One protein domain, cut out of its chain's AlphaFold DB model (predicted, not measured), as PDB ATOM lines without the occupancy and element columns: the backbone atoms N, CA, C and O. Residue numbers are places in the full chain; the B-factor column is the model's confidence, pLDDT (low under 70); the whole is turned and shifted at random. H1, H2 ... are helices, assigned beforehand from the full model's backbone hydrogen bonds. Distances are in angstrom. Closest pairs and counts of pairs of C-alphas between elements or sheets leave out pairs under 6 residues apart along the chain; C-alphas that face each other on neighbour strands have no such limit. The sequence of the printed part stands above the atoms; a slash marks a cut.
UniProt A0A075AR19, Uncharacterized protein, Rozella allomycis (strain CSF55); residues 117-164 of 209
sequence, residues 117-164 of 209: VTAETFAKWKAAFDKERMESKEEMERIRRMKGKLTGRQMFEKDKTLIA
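This is residues 117 to 164 of the 209 residues of an uncharacterized protein of Rozella allomycis (strain CSF55) (UniProt A0A075AR19). One long helix, H1, makes the longest axis, and beyond its last residue the chain turns off to one side into a short arm with two small helices, H2 and H3, giving a hook with an empty middle. The printed part has 48 residues with three named helices, in the order H1, H2, H3, and no named strand; the class is all helix. The whole is extended, with a radius of gyration of the C-alphas of 15.0 A, and flat, spanning 41 by 27 by 12 A.

H1, residues 119 to 146, is apart from H2, residues 152 to 156, and from H3, residues 160 to 164. H2 and H3 are only just apart, with closest C-alphas at 8.1 A. In H1, H2 and H3 every O i to N i+4 pair is within hydrogen-bond range.

H1 runs 39.9 A from C-alpha 119 at (11.916, 18.126, -36.584) to C-alpha 146 at (5.669, 53.919, -20.061). H2 and H3 each measure 6.4 A, and H3 ends at C-alpha 164, (3.325, 49.659, -45.969).

The C-alphas farthest apart, those of Thr 118 and Gly 148, are 42.7 A apart. The printed part has no cut, and both links are tight. Mean pLDDT of the printed part is 75.2; residues 117, 140, 143 to 150, 152 and 160 to 164 are under 70.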
ATOM      1  N   VAL A 117       8.723  20.109 -43.437       69.12
ATOM      2  CA  VAL A 117       9.047  20.539 -42.076       69.12
ATOM      3  C   VAL A 117       9.600  19.332 -41.319       69.12
ATOM      4  O   VAL A 117       8.869  18.492 -40.806       69.12
ATOM      5  N   THR A 118      10.925  19.232 -41.265       80.12
ATOM      6  CA  THR A 118      11.643  18.269 -40.421       80.12
ATOM      7  C   THR A 118      11.662  18.737 -38.961       80.12
ATOM      8  O   THR A 118      11.539  19.935 -38.679       80.12
ATOM      9  N   ALA A 119      11.866  17.811 -38.016       80.31
ATOM     10  CA  ALA A 119      11.916  18.126 -36.584       80.31
ATOM     11  C   ALA A 119      12.966  19.206 -36.244       80.31
ATOM     12  O   ALA A 119      12.721  20.068 -35.401       80.31
ATOM     13  N   GLU A 120      14.103  19.219 -36.946       80.69
ATOM     14  CA  GLU A 120      15.157  20.222 -36.764       80.69
ATOM     15  C   GLU A 120      14.760  21.602 -37.301       80.69
ATOM     16  O   GLU A 120      15.003  22.620 -36.648       80.69
ATOM     17  N   THR A 121      14.118  21.659 -38.474       81.19
ATOM     18  CA  THR A 121      13.599  22.922 -39.028       81.19
ATOM     19  C   THR A 121      12.468  23.488 -38.176       81.19
ATOM     20  O   THR A 121      12.438  24.693 -37.929       81.19
ATOM     21  N   PHE A 122      11.601  22.625 -37.639       84.38
ATOM     22  CA  PHE A 122      10.545  23.026 -36.717       84.38
ATOM     23  C   PHE A 122      11.112  23.560 -35.402       84.38
ATOM     24  O   PHE A 122      10.641  24.577 -34.911       84.38
ATOM     25  N   ALA A 123      12.151  22.929 -34.845       86.50
ATOM     26  CA  ALA A 123      12.793  23.402 -33.621       86.50
ATOM     27  C   ALA A 123      13.443  24.784 -33.800       86.50
ATOM     28  O   ALA A 123      13.295  25.644 -32.932       86.50
ATOM     29  N   LYS A 124      14.116  25.026 -34.935       87.56
ATOM     30  CA  LYS A 124      14.685  26.345 -35.273       87.56
ATOM     31  C   LYS A 124      13.602  27.406 -35.450       87.56
ATOM     32  O   LYS A 124      13.717  28.488 -34.882       87.56
ATOM     33  N   TRP A 125      12.546  27.085 -36.197       89.94
ATOM     34  CA  TRP A 125      11.396  27.972 -36.372       89.94
ATOM     35  C   TRP A 125      10.720  28.283 -35.031       89.94
ATOM     36  O   TRP A 125      10.510  29.446 -34.705       89.94
ATOM     37  N   LYS A 126      10.475  27.260 -34.207       90.31
ATOM     38  CA  LYS A 126       9.873  27.399 -32.880       90.31
ATOM     39  C   LYS A 126      10.728  28.254 -31.949       90.31
ATOM     40  O   LYS A 126      10.190  29.107 -31.260       90.31
ATOM     41  N   ALA A 127      12.048  28.079 -31.960       90.12
ATOM     42  CA  ALA A 127      12.954  28.910 -31.170       90.12
ATOM     43  C   ALA A 127      12.934  30.385 -31.612       90.12
ATOM     44  O   ALA A 127      12.961  31.271 -30.761       90.12
ATOM     45  N   ALA A 128      12.861  30.657 -32.920       88.19
ATOM     46  CA  ALA A 128      12.719  32.017 -33.441       88.19
ATOM     47  C   ALA A 128      11.360  32.633 -33.064       88.19
ATOM     48  O   ALA A 128      11.315  33.767 -32.595       88.19
ATOM     49  N   PHE A 129      10.280  31.861 -33.184       91.00
ATOM     50  CA  PHE A 129       8.925  32.281 -32.830       91.00
ATOM     51  C   PHE A 129       8.762  32.548 -31.328       91.00
ATOM     52  O   PHE A 129       8.223  33.578 -30.929       91.00
ATOM     53  N   ASP A 130       9.259  31.651 -30.472       89.38
ATOM     54  CA  ASP A 130       9.205  31.827 -29.018       89.38
ATOM     55  C   ASP A 130      10.037  33.044 -28.583       89.38
ATOM     56  O   ASP A 130       9.620  33.791 -27.696       89.38
ATOM     57  N   LYS A 131      11.174  33.298 -29.248       89.62
ATOM     58  CA  LYS A 131      11.986  34.501 -29.034       89.62
ATOM     59  C   LYS A 131      11.234  35.775 -29.433       89.62
ATOM     60  O   LYS A 131      11.137  36.685 -28.616       89.62
ATOM     61  N   GLU A 132      10.654  35.824 -30.630       85.56
ATOM     62  CA  GLU A 132       9.867  36.971 -31.108       85.56
ATOM     63  C   GLU A 132       8.663  37.250 -30.195       85.56
ATOM     64  O   GLU A 132       8.380  38.393 -29.837       85.56
ATOM     65  N   ARG A 133       7.981  36.197 -29.734       84.62
ATOM     66  CA  ARG A 133       6.848  36.313 -28.811       84.62
ATOM     67  C   ARG A 133       7.262  36.875 -27.452       84.62
ATOM     68  O   ARG A 133       6.510  37.649 -26.858       84.62
ATOM     69  N   MET A 134       8.429  36.478 -26.949       80.81
ATOM     70  CA  MET A 134       8.977  37.005 -25.698       80.81
ATOM     71  C   MET A 134       9.392  38.469 -25.849       80.81
ATOM     72  O   MET A 134       8.984  39.286 -25.027       80.81
ATOM     73  N   GLU A 135      10.089  38.824 -26.928       82.25
ATOM     74  CA  GLU A 135      10.488  40.207 -27.227       82.25
ATOM     75  C   GLU A 135       9.265  41.123 -27.422       82.25
ATOM     76  O   GLU A 135       9.206  42.215 -26.858       82.25
ATOM     77  N   SER A 136       8.231  40.654 -28.127       77.69
ATOM     78  CA  SER A 136       6.963  41.375 -28.303       77.69
ATOM     79  C   SER A 136       6.218  41.568 -26.979       77.69
ATOM     80  O   SER A 136       5.676  42.641 -26.705       77.69
ATOM     81  N   LYS A 137       6.221  40.555 -26.105       79.94
ATOM     82  CA  LYS A 137       5.614  40.653 -24.772       79.94
ATOM     83  C   LYS A 137       6.374  41.629 -23.873       79.94
ATOM     84  O   LYS A 137       5.738  42.408 -23.163       79.94
ATOM     85  N   GLU A 138       7.702  41.610 -23.906       78.75
ATOM     86  CA  GLU A 138       8.553  42.538 -23.157       78.75
ATOM     87  C   GLU A 138       8.400  43.979 -23.652       78.75
ATOM     88  O   GLU A 138       8.263  44.894 -22.837       78.75
ATOM     89  N   GLU A 139       8.324  44.190 -24.967       74.31
ATOM     90  CA  GLU A 139       8.081  45.508 -25.551       74.31
ATOM     91  C   GLU A 139       6.659  46.001 -25.246       74.31
ATOM     92  O   GLU A 139       6.479  47.142 -24.818       74.31
ATOM     93  N   MET A 140       5.640  45.139 -25.330       68.44
ATOM     94  CA  MET A 140       4.281  45.478 -24.892       68.44
ATOM     95  C   MET A 140       4.222  45.823 -23.401       68.44
ATOM     96  O   MET A 140       3.528  46.767 -23.016       68.44
ATOM     97  N   GLU A 141       4.942  45.098 -22.544       73.25
ATOM     98  CA  GLU A 141       5.036  45.437 -21.125       73.25
ATOM     99  C   GLU A 141       5.772  46.758 -20.897       73.25
ATOM    100  O   GLU A 141       5.334  47.555 -20.066       73.25
ATOM    101  N   ARG A 142       6.845  47.034 -21.640       70.56
ATOM    102  CA  ARG A 142       7.577  48.303 -21.577       70.56
ATOM    103  C   ARG A 142       6.701  49.474 -22.012       70.56
ATOM    104  O   ARG A 142       6.624  50.472 -21.296       70.56
ATOM    105  N   ILE A 143       5.977  49.329 -23.119       65.06
ATOM    106  CA  ILE A 143       5.007  50.313 -23.611       65.06
ATOM    107  C   ILE A 143       3.901  50.515 -22.576       65.06
ATOM    108  O   ILE A 143       3.600  51.656 -22.241       65.06
ATOM    109  N   ARG A 144       3.359  49.437 -21.994       66.56
ATOM    110  CA  ARG A 144       2.322  49.493 -20.950       66.56
ATOM    111  C   ARG A 144       2.810  50.149 -19.654       66.56
ATOM    112  O   ARG A 144       2.009  50.784 -18.970       66.56
ATOM    113  N   ARG A 145       4.097  50.006 -19.313       67.00
ATOM    114  CA  ARG A 145       4.747  50.669 -18.166       67.00
ATOM    115  C   ARG A 145       5.035  52.151 -18.437       67.00
ATOM    116  O   ARG A 145       4.971  52.945 -17.507       67.00
ATOM    117  N   MET A 146       5.336  52.534 -19.682       63.44
ATOM    118  CA  MET A 146       5.669  53.919 -20.061       63.44
ATOM    119  C   MET A 146       4.455  54.775 -20.446       63.44
ATOM    120  O   MET A 146       4.455  55.985 -20.230       63.44
ATOM    121  N   LYS A 147       3.418  54.176 -21.032       60.03
ATOM    122  CA  LYS A 147       2.173  54.831 -21.436       60.03
ATOM    123  C   LYS A 147       1.033  53.874 -21.110       60.03
ATOM    124  O   LYS A 147       0.948  52.792 -21.682       60.03
ATOM    125  N   GLY A 148       0.174  54.263 -20.167       64.81
ATOM    126  CA  GLY A 148      -1.028  53.501 -19.821       64.81
ATOM    127  C   GLY A 148      -1.811  53.062 -21.068       64.81
ATOM    128  O   GLY A 148      -1.703  53.692 -22.118       64.81
ATOM    129  N   LYS A 149      -2.552  51.951 -20.938       63.62
ATOM    130  CA  LYS A 149      -3.229  51.210 -22.023       63.62
ATOM    131  C   LYS A 149      -3.708  52.132 -23.159       63.62
ATOM    132  O   LYS A 149      -4.667  52.877 -22.978       63.62
ATOM    133  N   LEU A 150      -3.040  52.074 -24.315       65.25
ATOM    134  CA  LEU A 150      -3.508  52.750 -25.526       65.25
ATOM    135  C   LEU A 150      -4.812  52.103 -26.006       65.25
ATOM    136  O   LEU A 150      -4.997  50.893 -25.866       65.25
ATOM    137  N   THR A 151      -5.717  52.909 -26.557       74.88
ATOM    138  CA  THR A 151      -6.956  52.407 -27.166       74.88
ATOM    139  C   THR A 151      -6.644  51.703 -28.493       74.88
ATOM    140  O   THR A 151      -5.639  52.013 -29.135       74.88
ATOM    141  N   GLY A 152      -7.496  50.766 -28.932       69.69
ATOM    142  CA  GLY A 152      -7.264  49.984 -30.161       69.69
ATOM    143  C   GLY A 152      -7.027  50.845 -31.410       69.69
ATOM    144  O   GLY A 152      -6.138  50.548 -32.202       69.69
ATOM    145  N   ARG A 153      -7.712  51.993 -31.516       75.56
ATOM    146  CA  ARG A 153      -7.491  52.982 -32.586       75.56
ATOM    147  C   ARG A 153      -6.062  53.537 -32.602       75.56
ATOM    148  O   ARG A 153      -5.463  53.679 -33.659       75.56
ATOM    149  N   GLN A 154      -5.493  53.816 -31.431       73.81
ATOM    150  CA  GLN A 154      -4.140  54.369 -31.322       73.81
ATOM    151  C   GLN A 154      -3.042  53.326 -31.567       73.81
ATOM    152  O   GLN A 154      -1.916  53.708 -31.888       73.81
ATOM    153  N   MET A 155      -3.331  52.032 -31.376       72.38
ATOM    154  CA  MET A 155      -2.431  50.961 -31.821       72.38
ATOM    155  C   MET A 155      -2.399  50.903 -33.348       72.38
ATOM    156  O   MET A 155      -1.316  50.907 -33.922       72.38
ATOM    157  N   PHE A 156      -3.573  50.959 -33.981       70.44
ATOM    158  CA  PHE A 156      -3.715  50.905 -35.436       70.44
ATOM    159  C   PHE A 156      -3.011  52.077 -36.141       70.44
ATOM    160  O   PHE A 156      -2.259  51.872 -37.083       70.44
ATOM    161  N   GLU A 157      -3.161  53.306 -35.634       72.56
ATOM    162  CA  GLU A 157      -2.519  54.501 -36.218       72.56
ATOM    163  C   GLU A 157      -0.983  54.529 -36.059       72.56
ATOM    164  O   GLU A 157      -0.291  55.261 -36.769       72.56
ATOM    165  N   LYS A 158      -0.417  53.767 -35.113       71.12
ATOM    166  CA  LYS A 158       1.040  53.698 -34.897       71.12
ATOM    167  C   LYS A 158       1.715  52.572 -35.655       71.12
ATOM    168  O   LYS A 158       2.930  52.648 -35.860       71.12
ATOM    169  N   ASP A 159       0.965  51.545 -36.029       70.75
ATOM    170  CA  ASP A 159       1.505  50.400 -36.735       70.75
ATOM    171  C   ASP A 159       1.699  50.738 -38.218       70.75
ATOM    172  O   ASP A 159       0.833  50.553 -39.069       70.75
ATOM    173  N   LYS A 160       2.866  51.304 -38.534       65.38
ATOM    174  CA  LYS A 160       3.223  51.714 -39.900       65.38
ATOM    175  C   LYS A 160       3.449  50.527 -40.840       65.38
ATOM    176  O   LYS A 160       3.577  50.741 -42.043       65.38
ATOM    177  N   THR A 161       3.522  49.303 -40.310       67.62
ATOM    178  CA  THR A 161       3.706  48.087 -41.114       67.62
ATOM    179  C   THR A 161       2.445  47.743 -41.914       67.62
ATOM    180  O   THR A 161       2.562  47.317 -43.057       67.62
ATOM    181  N   LEU A 162       1.263  48.059 -41.372       60.62
ATOM    182  CA  LEU A 162      -0.037  47.922 -42.040       60.62
ATOM    183  C   LEU A 162      -0.201  48.882 -43.227       60.62
ATOM    184  O   LEU A 162      -0.704  48.494 -44.276       60.62
ATOM    185  N   ILE A 163       0.277  50.123 -43.095       59.38
ATOM    186  CA  ILE A 163       0.247  51.110 -44.190       59.38
ATOM    187  C   ILE A 163       1.190  50.674 -45.321       59.38
ATOM    188  O   ILE A 163       0.862  50.803 -46.494       59.38
ATOM    189  N   ALA A 164       2.360  50.129 -44.978       57.31
ATOM    190  CA  ALA A 164       3.325  49.659 -45.969       57.31
ATOM    191  C   ALA A 164       2.842  48.410 -46.732       57.31
ATOM    192  O   ALA A 164       3.153  48.279 -47.913       57.31
TER     193      ALA A 164